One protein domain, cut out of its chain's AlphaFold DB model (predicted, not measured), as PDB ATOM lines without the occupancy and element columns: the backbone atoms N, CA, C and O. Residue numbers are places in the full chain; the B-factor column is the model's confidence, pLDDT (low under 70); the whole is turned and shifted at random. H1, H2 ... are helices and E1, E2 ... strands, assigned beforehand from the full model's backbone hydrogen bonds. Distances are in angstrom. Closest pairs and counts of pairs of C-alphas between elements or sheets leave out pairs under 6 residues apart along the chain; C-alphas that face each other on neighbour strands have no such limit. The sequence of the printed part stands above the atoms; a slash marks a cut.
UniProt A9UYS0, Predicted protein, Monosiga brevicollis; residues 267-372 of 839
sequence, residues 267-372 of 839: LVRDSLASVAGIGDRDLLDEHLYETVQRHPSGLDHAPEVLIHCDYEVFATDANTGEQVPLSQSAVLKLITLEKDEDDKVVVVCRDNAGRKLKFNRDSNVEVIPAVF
ATOM      1  N   LEU A 267     110.149 -13.670  71.201       47.16
ATOM      2  CA  LEU A 267     109.338 -14.892  71.155       47.16
ATOM      3  C   LEU A 267     110.127 -16.158  71.547       47.16
ATOM      4  O   LEU A 267     109.594 -17.075  72.178       47.16
ATOM      5  N   VAL A 268     111.434 -16.172  71.258       50.06
ATOM      6  CA  VAL A 268     112.376 -17.186  71.766       50.06
ATOM      7  C   VAL A 268     112.552 -17.039  73.282       50.06
ATOM      8  O   VAL A 268     112.549 -18.041  73.997       50.06
ATOM      9  N   ARG A 269     112.657 -15.801  73.783       56.25
ATOM     10  CA  ARG A 269     112.785 -15.496  75.215       56.25
ATOM     11  C   ARG A 269     111.572 -15.971  76.015       56.25
ATOM     12  O   ARG A 269     111.741 -16.654  77.021       56.25
ATOM     13  N   ASP A 270     110.370 -15.672  75.531       52.75
ATOM     14  CA  ASP A 270     109.112 -16.010  76.202       52.75
ATOM     15  C   ASP A 270     108.869 -17.534  76.209       52.75
ATOM     16  O   ASP A 270     108.427 -18.101  77.211       52.75
ATOM     17  N   SER A 271     109.263 -18.226  75.132       52.75
ATOM     18  CA  SER A 271     109.228 -19.696  75.054       52.75
ATOM     19  C   SER A 271     110.205 -20.361  76.038       52.75
ATOM     20  O   SER A 271     109.861 -21.358  76.673       52.75
ATOM     21  N   LEU A 272     111.413 -19.804  76.199       50.19
ATOM     22  CA  LEU A 272     112.422 -20.303  77.143       50.19
ATOM     23  C   LEU A 272     112.030 -20.063  78.606       50.19
ATOM     24  O   LEU A 272     112.169 -20.975  79.422       50.19
ATOM     25  N   ALA A 273     111.515 -18.875  78.935       53.56
ATOM     26  CA  ALA A 273     111.051 -18.544  80.283       53.56
ATOM     27  C   ALA A 273     109.926 -19.488  80.745       53.56
ATOM     28  O   ALA A 273     109.965 -20.011  81.859       53.56
ATOM     29  N   SER A 274     108.961 -19.755  79.857       47.38
ATOM     30  CA  SER A 274     107.801 -20.611  80.129       47.38
ATOM     31  C   SER A 274     108.167 -22.087  80.352       47.38
ATOM     32  O   SER A 274     107.627 -22.731  81.250       47.38
ATOM     33  N   VAL A 275     109.103 -22.633  79.563       43.66
ATOM     34  CA  VAL A 275     109.349 -24.089  79.509       43.66
ATOM     35  C   VAL A 275     110.559 -24.534  80.330       43.66
ATOM     36  O   VAL A 275     110.534 -25.617  80.910       43.66
ATOM     37  N   ALA A 276     111.616 -23.721  80.409       46.97
ATOM     38  CA  ALA A 276     112.851 -24.089  81.107       46.97
ATOM     39  C   ALA A 276     112.925 -23.571  82.559       46.97
ATOM     40  O   ALA A 276     113.877 -23.894  83.267       46.97
ATOM     41  N   GLY A 277     111.950 -22.769  83.012       41.44
ATOM     42  CA  GLY A 277     111.909 -22.230  84.381       41.44
ATOM     43  C   GLY A 277     113.032 -21.235  84.703       41.44
ATOM     44  O   GLY A 277     113.388 -21.054  85.868       41.44
ATOM     45  N   ILE A 278     113.617 -20.618  83.674       49.19
ATOM     46  CA  ILE A 278     114.747 -19.690  83.781       49.19
ATOM     47  C   ILE A 278     114.226 -18.290  84.132       49.19
ATOM     48  O   ILE A 278     113.299 -17.791  83.497       49.19
ATOM     49  N   GLY A 279     114.821 -17.647  85.141       46.59
ATOM     50  CA  GLY A 279     114.381 -16.334  85.618       46.59
ATOM     51  C   GLY A 279     114.811 -15.167  84.722       46.59
ATOM     52  O   GLY A 279     115.897 -15.176  84.148       46.59
ATOM     53  N   ASP A 280     113.999 -14.103  84.687       45.91
ATOM     54  CA  ASP A 280     114.180 -12.905  83.836       45.91
ATOM     55  C   ASP A 280     115.582 -12.275  83.871       45.91
ATOM     56  O   ASP A 280     116.010 -11.622  82.919       45.91
ATOM     57  N   ARG A 281     116.303 -12.439  84.984       43.56
ATOM     58  CA  ARG A 281     117.642 -11.874  85.179       43.56
ATOM     59  C   ARG A 281     118.703 -12.500  84.273       43.56
ATOM     60  O   ARG A 281     119.672 -11.820  83.948       43.56
ATOM     61  N   ASP A 282     118.493 -13.747  83.865       44.16
ATOM     62  CA  ASP A 282     119.407 -14.523  83.027       44.16
ATOM     63  C   ASP A 282     119.025 -14.451  81.531       44.16
ATOM     64  O   ASP A 282     119.721 -14.999  80.678       44.16
ATOM     65  N   LEU A 283     117.937 -13.744  81.196       49.88
ATOM     66  CA  LEU A 283     117.358 -13.629  79.848       49.88
ATOM     67  C   LEU A 283     117.567 -12.241  79.204       49.88
ATOM     68  O   LEU A 283     116.808 -11.831  78.324       49.88
ATOM     69  N   LEU A 284     118.596 -11.502  79.630       52.19
ATOM     70  CA  LEU A 284     119.057 -10.292  78.936       52.19
ATOM     71  C   LEU A 284     119.730 -10.659  77.601       52.19
ATOM     72  O   LEU A 284     120.408 -11.682  77.518       52.19
ATOM     73  N   ASP A 285     119.592  -9.812  76.576       53.22
ATOM     74  CA  ASP A 285     120.028 -10.123  75.199       53.22
ATOM     75  C   ASP A 285     121.523 -10.483  75.082       53.22
ATOM     76  O   ASP A 285     121.888 -11.339  74.277       53.22
ATOM     77  N   GLU A 286     122.384  -9.892  75.921       52.75
ATOM     78  CA  GLU A 286     123.827 -10.192  75.979       52.75
ATOM     79  C   GLU A 286     124.140 -11.590  76.554       52.75
ATOM     80  O   GLU A 286     125.196 -12.151  76.266       52.75
ATOM     81  N   HIS A 287     123.215 -12.186  77.317       60.19
ATOM     82  CA  HIS A 287     123.380 -13.492  77.966       60.19
ATOM     83  C   HIS A 287     122.455 -14.588  77.421       60.19
ATOM     84  O   HIS A 287     122.671 -15.752  77.745       60.19
ATOM     85  N   LEU A 288     121.476 -14.279  76.560       60.16
ATOM     86  CA  LEU A 288     120.509 -15.257  76.034       60.16
ATOM     87  C   LEU A 288     121.188 -16.508  75.439       60.16
ATOM     88  O   LEU A 288     120.762 -17.631  75.700       60.16
ATOM     89  N   TYR A 289     122.281 -16.318  74.692       76.69
ATOM     90  CA  TYR A 289     123.103 -17.417  74.175       76.69
ATOM     91  C   TYR A 289     123.760 -18.229  75.303       76.69
ATOM     92  O   TYR A 289     123.645 -19.451  75.326       76.69
ATOM     93  N   GLU A 290     124.408 -17.571  76.268       77.88
ATOM     94  CA  GLU A 290     125.064 -18.246  77.397       77.88
ATOM     95  C   GLU A 290     124.071 -19.044  78.250       77.88
ATOM     96  O   GLU A 290     124.375 -20.151  78.692       77.88
ATOM     97  N   THR A 291     122.879 -18.496  78.464       69.00
ATOM     98  CA  THR A 291     121.808 -19.087  79.268       69.00
ATOM     99  C   THR A 291     121.210 -20.318  78.592       69.00
ATOM    100  O   THR A 291     121.044 -21.350  79.243       69.00
ATOM    101  N   VAL A 292     120.988 -20.272  77.274       72.81
ATOM    102  CA  VAL A 292     120.592 -21.453  76.488       72.81
ATOM    103  C   VAL A 292     121.675 -22.540  76.529       72.81
ATOM    104  O   VAL A 292     121.365 -23.708  76.754       72.81
ATOM    105  N   GLN A 293     122.952 -22.165  76.401       79.31
ATOM    106  CA  GLN A 293     124.076 -23.110  76.461       79.31
ATOM    107  C   GLN A 293     124.306 -23.707  77.867       79.31
ATOM    108  O   GLN A 293     124.870 -24.795  77.981       79.31
ATOM    109  N   ARG A 294     123.845 -23.052  78.945       74.50
ATOM    110  CA  ARG A 294     123.870 -23.597  80.321       74.50
ATOM    111  C   ARG A 294     122.767 -24.629  80.590       74.50
ATOM    112  O   ARG A 294     122.935 -25.448  81.491       74.50
ATOM    113  N   HIS A 295     121.674 -24.622  79.821       68.00
ATOM    114  CA  HIS A 295     120.497 -25.473  80.052       68.00
ATOM    115  C   HIS A 295     120.020 -26.240  78.796       68.00
ATOM    116  O   HIS A 295     118.828 -26.212  78.477       68.00
ATOM    117  N   PRO A 296     120.901 -26.979  78.087       65.19
ATOM    118  CA  PRO A 296     120.557 -27.618  76.812       65.19
ATOM    119  C   PRO A 296     119.431 -28.660  76.926       65.19
ATOM    120  O   PRO A 296     118.635 -28.795  76.003       65.19
ATOM    121  N   SER A 297     119.297 -29.351  78.064       67.50
ATOM    122  CA  SER A 297     118.224 -30.331  78.296       67.50
ATOM    123  C   SER A 297     116.826 -29.715  78.441       67.50
ATOM    124  O   SER A 297     115.833 -30.425  78.302       67.50
ATOM    125  N   GLY A 298     116.711 -28.404  78.691       66.38
ATOM    126  CA  GLY A 298     115.413 -27.717  78.711       66.38
ATOM    127  C   GLY A 298     114.775 -27.614  77.320       66.38
ATOM    128  O   GLY A 298     113.553 -27.587  77.193       66.38
ATOM    129  N   LEU A 299     115.598 -27.617  76.264       70.88
ATOM    130  CA  LEU A 299     115.156 -27.504  74.872       70.88
ATOM    131  C   LEU A 299     114.577 -28.810  74.310       70.88
ATOM    132  O   LEU A 299     113.747 -28.772  73.403       70.88
ATOM    133  N   ASP A 300     114.916 -29.966  74.884       66.44
ATOM    134  CA  ASP A 300     114.295 -31.242  74.501       66.44
ATOM    135  C   ASP A 300     112.784 -31.262  74.795       66.44
ATOM    136  O   ASP A 300     112.030 -31.954  74.103       66.44
ATOM    137  N   HIS A 301     112.325 -30.438  75.741       67.44
ATOM    138  CA  HIS A 301     110.916 -30.230  76.080       67.44
ATOM    139  C   HIS A 301     110.303 -28.965  75.452       67.44
ATOM    140  O   HIS A 301     109.120 -28.703  75.669       67.44
ATOM    141  N   ALA A 302     111.059 -28.198  74.656       68.06
ATOM    142  CA  ALA A 302     110.531 -27.020  73.970       68.06
ATOM    143  C   ALA A 302     109.377 -27.402  73.019       68.06
ATOM    144  O   ALA A 302     109.477 -28.419  72.316       68.06
ATOM    145  N   PRO A 303     108.287 -26.609  72.982       65.38
ATOM    146  CA  PRO A 303     107.138 -26.877  72.133       65.38
ATOM    147  C   PRO A 303     107.514 -26.812  70.653       65.38
ATOM    148  O   PRO A 303     108.462 -26.139  70.245       65.38
ATOM    149  N   GLU A 304     106.716 -27.493  69.839       78.19
ATOM    150  CA  GLU A 304     106.707 -27.265  68.400       78.19
ATOM    151  C   GLU A 304     106.307 -25.818  68.087       78.19
ATOM    152  O   GLU A 304     105.465 -25.204  68.751       78.19
ATOM    153  N   VAL A 305     106.922 -25.293  67.039       76.50
ATOM    154  CA  VAL A 305     106.824 -23.918  66.577       76.50
ATOM    155  C   VAL A 305     106.309 -23.957  65.147       76.50
ATOM    156  O   VAL A 305     106.918 -24.576  64.276       76.50
ATOM    157  N   LEU A 306     105.177 -23.313  64.901       72.75
ATOM    158  CA  LEU A 306     104.580 -23.209  63.581       72.75
ATOM    159  C   LEU A 306     105.020 -21.888  62.946       72.75
ATOM    160  O   LEU A 306     104.857 -20.820  63.536       72.75
ATOM    161  N   ILE A 307     105.612 -21.971  61.757       73.88
ATOM    162  CA  ILE A 307     106.006 -20.796  60.982       73.88
ATOM    163  C   ILE A 307     104.829 -20.344  60.119       73.88
ATOM    164  O   ILE A 307     104.315 -21.109  59.297       73.88
ATOM    165  N   HIS A 308     104.441 -19.082  60.290       59.25
ATOM    166  CA  HIS A 308     103.471 -18.402  59.442       59.25
ATOM    167  C   HIS A 308     104.171 -17.252  58.713       59.25
ATOM    168  O   HIS A 308     104.875 -16.458  59.336       59.25
ATOM    169  N   CYS A 309     104.043 -17.211  57.386       65.38
ATOM    170  CA  CYS A 309     104.767 -16.282  56.521       65.38
ATOM    171  C   CYS A 309     103.952 -15.991  55.263       65.38
ATOM    172  O   CYS A 309     103.575 -16.923  54.558       65.38
ATOM    173  N   ASP A 310     103.778 -14.717  54.916       49.94
ATOM    174  CA  ASP A 310     103.042 -14.298  53.711       49.94
ATOM    175  C   ASP A 310     103.825 -14.514  52.400       49.94
ATOM    176  O   ASP A 310     103.284 -14.361  51.307       49.94
ATOM    177  N   TYR A 311     105.107 -14.884  52.500       75.38
ATOM    178  CA  TYR A 311     106.047 -15.025  51.386       75.38
ATOM    179  C   TYR A 311     106.903 -16.292  51.533       75.38
ATOM    180  O   TYR A 311     107.011 -16.855  52.625       75.38
ATOM    181  N   GLU A 312     107.552 -16.719  50.445       77.50
ATOM    182  CA  GLU A 312     108.501 -17.839  50.466       77.50
ATOM    183  C   GLU A 312     109.675 -17.554  51.415       77.50
ATOM    184  O   GLU A 312     110.462 -16.627  51.208       77.50
ATOM    185  N   VAL A 313     109.809 -18.373  52.459       86.56
ATOM    186  CA  VAL A 313     110.913 -18.282  53.417       86.56
ATOM    187  C   VAL A 313     111.941 -19.359  53.136       86.56
ATOM    188  O   VAL A 313     111.622 -20.543  53.067       86.56
ATOM    189  N   PHE A 314     113.198 -18.934  53.062       90.50
ATOM    190  CA  PHE A 314     114.351 -19.813  52.949       90.50
ATOM    191  C   PHE A 314     115.092 -19.889  54.287       90.50
ATOM    192  O   PHE A 314     115.303 -18.873  54.965       90.50
ATOM    193  N   ALA A 315     115.483 -21.107  54.655       94.62
ATOM    194  CA  ALA A 315     116.368 -21.395  55.774       94.62
ATOM    195  C   ALA A 315     117.560 -22.222  55.284       94.62
ATOM    196  O   ALA A 315     117.401 -23.110  54.448       94.62
ATOM    197  N   THR A 316     118.751 -21.970  55.815       96.00
ATOM    198  CA  THR A 316     119.960 -22.695  55.404       96.00
ATOM    199  C   THR A 316     120.045 -24.026  56.152       96.00
ATOM    200  O   THR A 316     120.037 -24.021  57.385       96.00
ATOM    201  N   ASP A 317     120.173 -25.164  55.464       95.88
ATOM    202  CA  ASP A 317     120.471 -26.434  56.144       95.88
ATOM    203  C   ASP A 317     121.879 -26.365  56.756       95.88
ATOM    204  O   ASP A 317     122.872 -26.114  56.072       95.88
ATOM    205  N   ALA A 318     121.975 -26.578  58.068       93.75
ATOM    206  CA  ALA A 318     123.213 -26.475  58.831       93.75
ATOM    207  C   ALA A 318     124.282 -27.502  58.421       93.75
ATOM    208  O   ALA A 318     125.444 -27.324  58.779       93.75
ATOM    209  N   ASN A 319     123.893 -28.584  57.739       92.19
ATOM    210  CA  ASN A 319     124.782 -29.673  57.341       92.19
ATOM    211  C   ASN A 319     125.248 -29.538  55.884       92.19
ATOM    212  O   ASN A 319     126.387 -29.896  55.594       92.19
ATOM    213  N   THR A 320     124.391 -29.054  54.973       94.88
ATOM    214  CA  THR A 320     124.724 -28.932  53.536       94.88
ATOM    215  C   THR A 320     125.065 -27.507  53.099       94.88
ATOM    216  O   THR A 320     125.745 -27.332  52.091       94.88
ATOM    217  N   GLY A 321     124.616 -26.486  53.836       93.56
ATOM    218  CA  GLY A 321     124.728 -25.079  53.440       93.56
ATOM    219  C   GLY A 321     123.719 -24.642  52.369       93.56
ATOM    220  O   GLY A 321     123.738 -23.484  51.955       93.56
ATOM    221  N   GLU A 322     122.834 -25.533  51.917       94.38
ATOM    222  CA  GLU A 322     121.836 -25.230  50.888       94.38
ATOM    223  C   GLU A 322     120.643 -24.450  51.461       94.38
ATOM    224  O   GLU A 322     120.254 -24.628  52.617       94.38
ATOM    225  N   GLN A 323     120.039 -23.591  50.634       94.69
ATOM    226  CA  GLN A 323     118.798 -22.894  50.975       94.69
ATOM    227  C   GLN A 323     117.602 -23.832  50.792       94.69
ATOM    228  O   GLN A 323     117.306 -24.274  49.683       94.69
ATOM    229  N   VAL A 324     116.895 -24.107  51.885       95.25
ATOM    230  CA  VAL A 324     115.683 -24.925  51.921       95.25
ATOM    231  C   VAL A 324     114.463 -23.997  51.935       95.25
ATOM    232  O   VAL A 324     114.297 -23.258  52.911       95.25
ATOM    233  N   PRO A 325     113.599 -24.014  50.902       93.56
ATOM    234  CA  PRO A 325     112.319 -23.315  50.949       93.56
ATOM    235  C   PRO A 325     111.383 -23.990  51.958       93.56
ATOM    236  O   PRO A 325     111.295 -25.220  52.025       93.56
ATOM    237  N   LEU A 326     110.669 -23.180  52.733       92.88
ATOM    238  CA  LEU A 326     109.679 -23.616  53.710       92.88
ATOM    239  C   LEU A 326     108.269 -23.286  53.224       92.88
ATOM    240  O   LEU A 326     107.981 -22.164  52.814       92.88
ATOM    241  N   SER A 327     107.378 -24.272  53.311       86.94
ATOM    242  CA  SER A 327     105.949 -24.076  53.079       86.94
ATOM    243  C   SER A 327     105.342 -23.177  54.157       86.94
ATOM    244  O   SER A 327     105.679 -23.309  55.336       86.94
ATOM    245  N   GLN A 328     104.366 -22.353  53.779       77.12
ATOM    246  CA  GLN A 328     103.478 -21.696  54.741       77.12
ATOM    247  C   GLN A 328     102.852 -22.776  55.647       77.12
ATOM    248  O   GLN A 328     102.307 -23.757  55.142       77.12
ATOM    249  N   SER A 329     102.942 -22.621  56.973       82.38
ATOM    250  CA  SER A 329     102.593 -23.645  57.986       82.38
ATOM    251  C   SER A 329     103.624 -24.766  58.222       82.38
ATOM    252  O   SER A 329     103.274 -25.826  58.745       82.38
ATOM    253  N   ALA A 330     104.904 -24.565  57.889       85.50
ATOM    254  CA  ALA A 330     105.964 -25.488  58.306       85.50
ATOM    255  C   ALA A 330     106.066 -25.558  59.846       85.50
ATOM    256  O   ALA A 330     106.282 -24.546  60.515       85.50
ATOM    257  N   VAL A 331     105.943 -26.766  60.404       87.81
ATOM    258  CA  VAL A 331     106.152 -27.030  61.836       87.81
ATOM    259  C   VAL A 331     107.609 -27.405  62.065       87.81
ATOM    260  O   VAL A 331     108.103 -28.367  61.474       87.81
ATOM    261  N   LEU A 332     108.289 -26.650  62.925       92.38
ATOM    262  CA  LEU A 332     109.676 -26.866  63.312       92.38
ATOM    263  C   LEU A 332     109.804 -26.983  64.835       92.38
ATOM    264  O   LEU A 332     109.030 -26.400  65.588       92.38
ATOM    265  N   LYS A 333     110.827 -27.684  65.320       90.44
ATOM    266  CA  LYS A 333     111.182 -27.727  66.746       90.44
ATOM    267  C   LYS A 333     112.435 -26.896  67.003       90.44
ATOM    268  O   LYS A 333     113.462 -27.156  66.380       90.44
ATOM    269  N   LEU A 334     112.392 -25.931  67.920       90.12
ATOM    270  CA  LEU A 334     113.595 -25.196  68.332       90.12
ATOM    271  C   LEU A 334     114.611 -26.173  68.952       90.12
ATOM    272  O   LEU A 334     114.261 -26.903  69.875       90.12
ATOM    273  N   ILE A 335     115.849 -26.210  68.439       91.62
ATOM    274  CA  ILE A 335     116.904 -27.097  68.964       91.62
ATOM    275  C   ILE A 335     117.882 -26.323  69.835       91.62
ATOM    276  O   ILE A 335     118.269 -26.809  70.888       91.62
ATOM    277  N   THR A 336     118.376 -25.184  69.345       92.94
ATOM    278  CA  THR A 336     119.462 -24.435  69.985       92.94
ATOM    279  C   THR A 336     119.579 -23.029  69.394       92.94
ATOM    280  O   THR A 336     118.974 -22.709  68.366       92.94
ATOM    281  N   LEU A 337     120.395 -22.203  70.039       91.19
ATOM    282  CA  LEU A 337     120.927 -20.968  69.486       91.19
ATOM    283  C   LEU A 337     122.418 -21.180  69.201       91.19
ATOM    284  O   LEU A 337     123.154 -21.655  70.067       91.19
ATOM    285  N   GLU A 338     122.862 -20.821  68.001       91.88
ATOM    286  CA  GLU A 338     124.275 -20.828  67.596       91.88
ATOM    287  C   GLU A 338     124.754 -19.387  67.381       91.88
ATOM    288  O   GLU A 338     123.933 -18.489  67.203       91.88
ATOM    289  N   LYS A 339     126.068 -19.147  67.388       89.38
ATOM    290  CA  LYS A 339     126.633 -17.887  66.890       89.38
ATOM    291  C   LYS A 339     127.141 -18.058  65.458       89.38
ATOM    292  O   LYS A 339     127.697 -19.108  65.137       89.38
ATOM    293  N   ASP A 340     126.926 -17.054  64.612       86.62
ATOM    294  CA  ASP A 340     127.509 -16.984  63.269       86.62
ATOM    295  C   ASP A 340     128.960 -16.462  63.283       86.62
ATOM    296  O   ASP A 340     129.542 -16.205  64.339       86.62
ATOM    297  N   GLU A 341     129.559 -16.328  62.097       87.00
ATOM    298  CA  GLU A 341     130.935 -15.837  61.918       87.00
ATOM    299  C   GLU A 341     131.130 -14.380  62.389       87.00
ATOM    300  O   GLU A 341     132.259 -13.977  62.664       87.00
ATOM    301  N   ASP A 342     130.044 -13.615  62.550       86.75
ATOM    302  CA  ASP A 342     130.038 -12.248  63.079       86.75
ATOM    303  C   ASP A 342     129.709 -12.193  64.595       86.75
ATOM    304  O   ASP A 342     129.380 -11.124  65.116       86.75
ATOM    305  N   ASP A 343     129.764 -13.329  65.303       84.44
ATOM    306  CA  ASP A 343     129.407 -13.499  66.727       84.44
ATOM    307  C   ASP A 343     127.915 -13.212  67.049       84.44
ATOM    308  O   ASP A 343     127.531 -13.040  68.210       84.44
ATOM    309  N   LYS A 344     127.027 -13.197  66.040       79.62
ATOM    310  CA  LYS A 344     125.588 -12.916  66.208       79.62
ATOM    311  C   LYS A 344     124.795 -14.192  66.443       79.62
ATOM    312  O   LYS A 344     125.056 -15.230  65.844       79.62
ATOM    313  N   VAL A 345     123.763 -14.097  67.276       80.50
ATOM    314  CA  VAL A 345     122.918 -15.241  67.640       80.50
ATOM    315  C   VAL A 345     121.941 -15.598  66.512       80.50
ATOM    316  O   VAL A 345     121.090 -14.793  66.134       80.50
ATOM    317  N   VAL A 346     122.040 -16.834  66.024       89.94
ATOM    318  CA  VAL A 346     121.204 -17.455  64.989       89.94
ATOM    319  C   VAL A 346     120.322 -18.536  65.615       89.94
ATOM    320  O   VAL A 346     120.775 -19.347  66.425       89.94
ATOM    321  N   VAL A 347     119.050 -18.565  65.213       89.81
ATOM    322  CA  VAL A 347     118.078 -19.575  65.659       89.81
ATOM    323  C   VAL A 347     118.244 -20.851  64.833       89.81
ATOM    324  O   VAL A 347     118.237 -20.789  63.600       89.81
ATOM    325  N   VAL A 348     118.372 -21.999  65.510       93.31
ATOM    326  CA  VAL A 348     118.512 -23.317  64.877       93.31
ATOM    327  C   VAL A 348     117.333 -24.213  65.247       93.31
ATOM    328  O   VAL A 348     117.169 -24.614  66.404       93.31
ATOM    329  N   CYS A 349     116.535 -24.570  64.246       95.12
ATOM    330  CA  CYS A 349     115.363 -25.432  64.399       95.12
ATOM    331  C   CYS A 349     115.562 -26.786  63.701       95.12
ATOM    332  O   CYS A 349     116.442 -26.940  62.856       95.12
ATOM    333  N   ARG A 350     114.738 -27.779  64.046       95.69
ATOM    334  CA  ARG A 350     114.608 -29.061  63.347       95.69
ATOM    335  C   ARG A 350     113.307 -29.068  62.565       95.69
ATOM    336  O   ARG A 350     112.285 -28.716  63.144       95.69
ATOM    337  N   ASP A 351     113.321 -29.497  61.312       95.06
ATOM    338  CA  ASP A 351     112.078 -29.806  60.599       95.06
ATOM    339  C   ASP A 351     111.603 -31.247  60.851       95.06
ATOM    340  O   ASP A 351     112.288 -32.058  61.479       95.06
ATOM    341  N   ASN A 352     110.424 -31.585  60.328       91.00
ATOM    342  CA  ASN A 352     109.863 -32.935  60.427       91.00
ATOM    343  C   ASN A 352     110.699 -34.011  59.697       91.00
ATOM    344  O   ASN A 352     110.537 -35.195  59.980       91.00
ATOM    345  N   ALA A 353     111.608 -33.623  58.792       91.50
ATOM    346  CA  ALA A 353     112.562 -34.523  58.139       91.50
ATOM    347  C   ALA A 353     113.863 -34.712  58.951       91.50
ATOM    348  O   ALA A 353     114.752 -35.455  58.537       91.50
ATOM    349  N   GLY A 354     113.992 -34.056  60.109       93.25
ATOM    350  CA  GLY A 354     115.172 -34.119  60.967       93.25
ATOM    351  C   GLY A 354     116.305 -33.165  60.572       93.25
ATOM    352  O   GLY A 354     117.326 -33.131  61.266       93.25
ATOM    353  N   ARG A 355     116.135 -32.370  59.508       96.25
ATOM    354  CA  ARG A 355     117.128 -31.394  59.036       96.25
ATOM    355  C   ARG A 355     117.281 -30.272  60.051       96.25
ATOM    356  O   ARG A 355     116.302 -29.820  60.642       96.25
ATOM    357  N   LYS A 356     118.517 -29.817  60.254       96.38
ATOM    358  CA  LYS A 356     118.820 -28.649  61.091       96.38
ATOM    359  C   LYS A 356     118.766 -27.410  60.210       96.38
ATOM    360  O   LYS A 356     119.572 -27.298  59.298       96.38
ATOM    361  N   LEU A 357     117.865 -26.482  60.494       96.50
ATOM    362  CA  LEU A 357     117.647 -25.275  59.702       96.50
ATOM    363  C   LEU A 357     118.104 -24.036  60.477       96.50
ATOM    364  O   LEU A 357     117.678 -23.824  61.615       96.50
ATOM    365  N   LYS A 358     118.962 -23.227  59.852       95.31
ATOM    366  CA  LYS A 358     119.456 -21.941  60.356       95.31
ATOM    367  C   LYS A 358     118.709 -20.796  59.684       95.31
ATOM    368  O   LYS A 358     118.687 -20.699  58.457       95.31
ATOM    369  N   PHE A 359     118.147 -19.899  60.485       91.88
ATOM    370  CA  PHE A 359     117.442 -18.719  59.983       91.88
ATOM    371  C   PHE A 359     118.359 -17.504  59.950       91.88
ATOM    372  O   PHE A 359     118.798 -17.025  60.996       91.88
ATOM    373  N   ASN A 360     118.626 -16.981  58.753       79.19
ATOM    374  CA  ASN A 360     119.439 -15.781  58.609       79.19
ATOM    375  C   ASN A 360     118.716 -14.555  59.211       79.19
ATOM    376  O   ASN A 360     117.483 -14.489  59.313       79.19
ATOM    377  N   ARG A 361     119.502 -13.548  59.601       71.69
ATOM    378  CA  ARG A 361     119.034 -12.276  60.161       71.69
ATOM    379  C   ARG A 361     117.973 -11.601  59.294       71.69
ATOM    380  O   ARG A 361     117.062 -10.993  59.854       71.69
ATOM    381  N   ASP A 362     118.044 -11.772  57.980       73.00
ATOM    382  CA  ASP A 362     117.189 -11.072  57.017       73.00
ATOM    383  C   ASP A 362     115.930 -11.866  56.597       73.00
ATOM    384  O   ASP A 362     115.049 -11.307  55.953       73.00
ATOM    385  N   SER A 363     115.774 -13.137  57.005       70.75
ATOM    386  CA  SER A 363     114.564 -13.928  56.704       70.75
ATOM    387  C   SER A 363     113.353 -13.394  57.488       70.75
ATOM    388  O   SER A 363     113.336 -13.507  58.714       70.75
ATOM    389  N   ASN A 364     112.335 -12.822  56.843       59.69
ATOM    390  CA  ASN A 364     111.119 -12.369  57.534       59.69
ATOM    391  C   ASN A 364     110.258 -13.576  57.940       59.69
ATOM    392  O   ASN A 364     109.533 -14.129  57.121       59.69
ATOM    393  N   VAL A 365     110.372 -13.996  59.203       60.22
ATOM    394  CA  VAL A 365     109.701 -15.180  59.756       60.22
ATOM    395  C   VAL A 365     108.935 -14.785  61.008       60.22
ATOM    396  O   VAL A 365     109.551 -14.305  61.964       60.22
ATOM    397  N   GLU A 366     107.621 -15.012  61.012       54.66
ATOM    398  CA  GLU A 366     106.805 -14.979  62.222       54.66
ATOM    399  C   GLU A 366     106.681 -16.393  62.807       54.66
ATOM    400  O   GLU A 366     106.705 -17.406  62.102       54.66
ATOM    401  N   VAL A 367     106.659 -16.458  64.135       52.12
ATOM    402  CA  VAL A 367     106.984 -17.651  64.915       52.12
ATOM    403  C   VAL A 367     105.860 -17.861  65.923       52.12
ATOM    404  O   VAL A 367     105.757 -17.102  66.878       52.12
ATOM    405  N   ILE A 368     105.004 -18.865  65.727       49.00
ATOM    406  CA  ILE A 368     103.797 -19.065  66.548       49.00
ATOM    407  C   ILE A 368     103.913 -20.390  67.324       49.00
ATOM    408  O   ILE A 368     104.214 -21.420  66.718       49.00
ATOM    409  N   PRO A 369     103.670 -20.442  68.650       44.16
ATOM    410  CA  PRO A 369     103.683 -21.709  69.382       44.16
ATOM    411  C   PRO A 369     102.553 -22.634  68.904       44.16
ATOM    412  O   PRO A 369     101.382 -22.250  68.922       44.16
ATOM    413  N   ALA A 370     102.874 -23.874  68.520       44.81
ATOM    414  CA  ALA A 370     101.924 -24.774  67.850       44.81
ATOM    415  C   ALA A 370     100.688 -25.143  68.698       44.81
ATOM    416  O   ALA A 370      99.664 -25.547  68.149       44.81
ATOM    417  N   VAL A 371     100.748 -24.965  70.023       36.94
ATOM    418  CA  VAL A 371      99.609 -25.148  70.943       36.94
ATOM    419  C   VAL A 371      98.427 -24.239  70.576       36.94
ATOM    420  O   VAL A 371      97.286 -24.680  70.662       36.94
ATOM    421  N   PHE A 372      98.682 -23.019  70.091       35.59
ATOM    422  CA  PHE A 372      97.621 -22.092  69.671       35.59
ATOM    423  C   PHE A 372      97.034 -22.430  68.291       35.59
ATOM    424  O   PHE A 372      95.893 -22.079  68.011       35.59
TER     425      PHE A 372
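AT A GLANCE: This is residues 267 to 372 of the 839 residues of the protein "Predicted protein" of Monosiga brevicollis (UniProt A9UYS0). A seven-stranded sheet curls strongly, like part of a barrel left open between its edge strands E3 and E7, and three short helices gather at one end of the long axis, H2 and H3 packed on E4 and H1 grazing the sheet mainly at E7. The E2 and E3 hairpin lies at the other end. The printed part has 106 residues, with three named helices followed by seven named strands, in the mixed class of helices and strands. The sheet is antiparallel throughout, in the order E3, E2, E6, E5, E4, E1, E7. The whole is compact, with a radius of gyration of the C-alphas of 13.5 A and spans of 36 by 35 by 23 A.

IN THESE COORDINATES: H1, residues 267 to 276, begins with C-alpha 267 at (109.338, -14.892, 71.155) and is 14.0 A long. H2 is residues 288 to 294 and H3 residues 296 to 301. The strands are E1, residues 304 to 308; E2, 313 to 317; E3, 323 to 326; E4, 331 to 339, 23.0 A long; E5, 345 to 351, 19.5 A long; E6, 356 to 359; and E7, 366 to 369. C-alpha 331 is at (106.152, -27.030, 61.836), and C-alpha 369 at (103.683, -21.709, 69.382).

HOW THE PARTS SIT: The sheet is strongly twisted. E4 bends by 61 degrees at residue 335. E4, E5 and E6 form a meander, each strand the antiparallel neighbour of the one before. In the hairpin E4 and E5, N 346 and O 338 are 2.8 A apart, within hydrogen-bond range. In the hairpin E5 and E6, N 357 and O 349 are 2.8 A apart. E2 has staggered pairing: with E3 over residues 313 to 316, where N 324 and O 315 are 2.8 A apart, and with E6 over residues 316 to 317, where N 316 and O 358 are 2.9 A apart. Between the neighbour strands E1 and E4, N 305 and O 332 are within hydrogen-bond range at 2.8 A, and between the neighbour strands E1 and E7, N 306 and O 368 are within hydrogen-bond range at 2.8 A. The edge strands E3 and E7 are apart. H2 is on the sheet over E4, and the closest C-alphas of the two are those of Tyr 289 and Leu 337, 6.3 A apart. It runs across the strands, at 86 degrees to E4 on the local plane. H1 and H3 only graze the sheet. H1 and H3 touch, about perpendicular at 90 degrees, with the C-alphas of Ala 276 and Gly 298 closest at 5.0 A. In H1 and H2 every O i to N i+4 pair is within hydrogen-bond range; in H3 0 of 2 are, and 2 of 3 O i to N i+3 pairs.

THE WHOLE: The C-alphas farthest apart are those of Arg 281 and Glu 322, 37.0 A. The printed part has no cut. The link from H1 to H2, 11 residues, is long. The mean pLDDT of the printed part is 73.5, and 43 residues are under 70, among them 267 to 288 and 364 to 372.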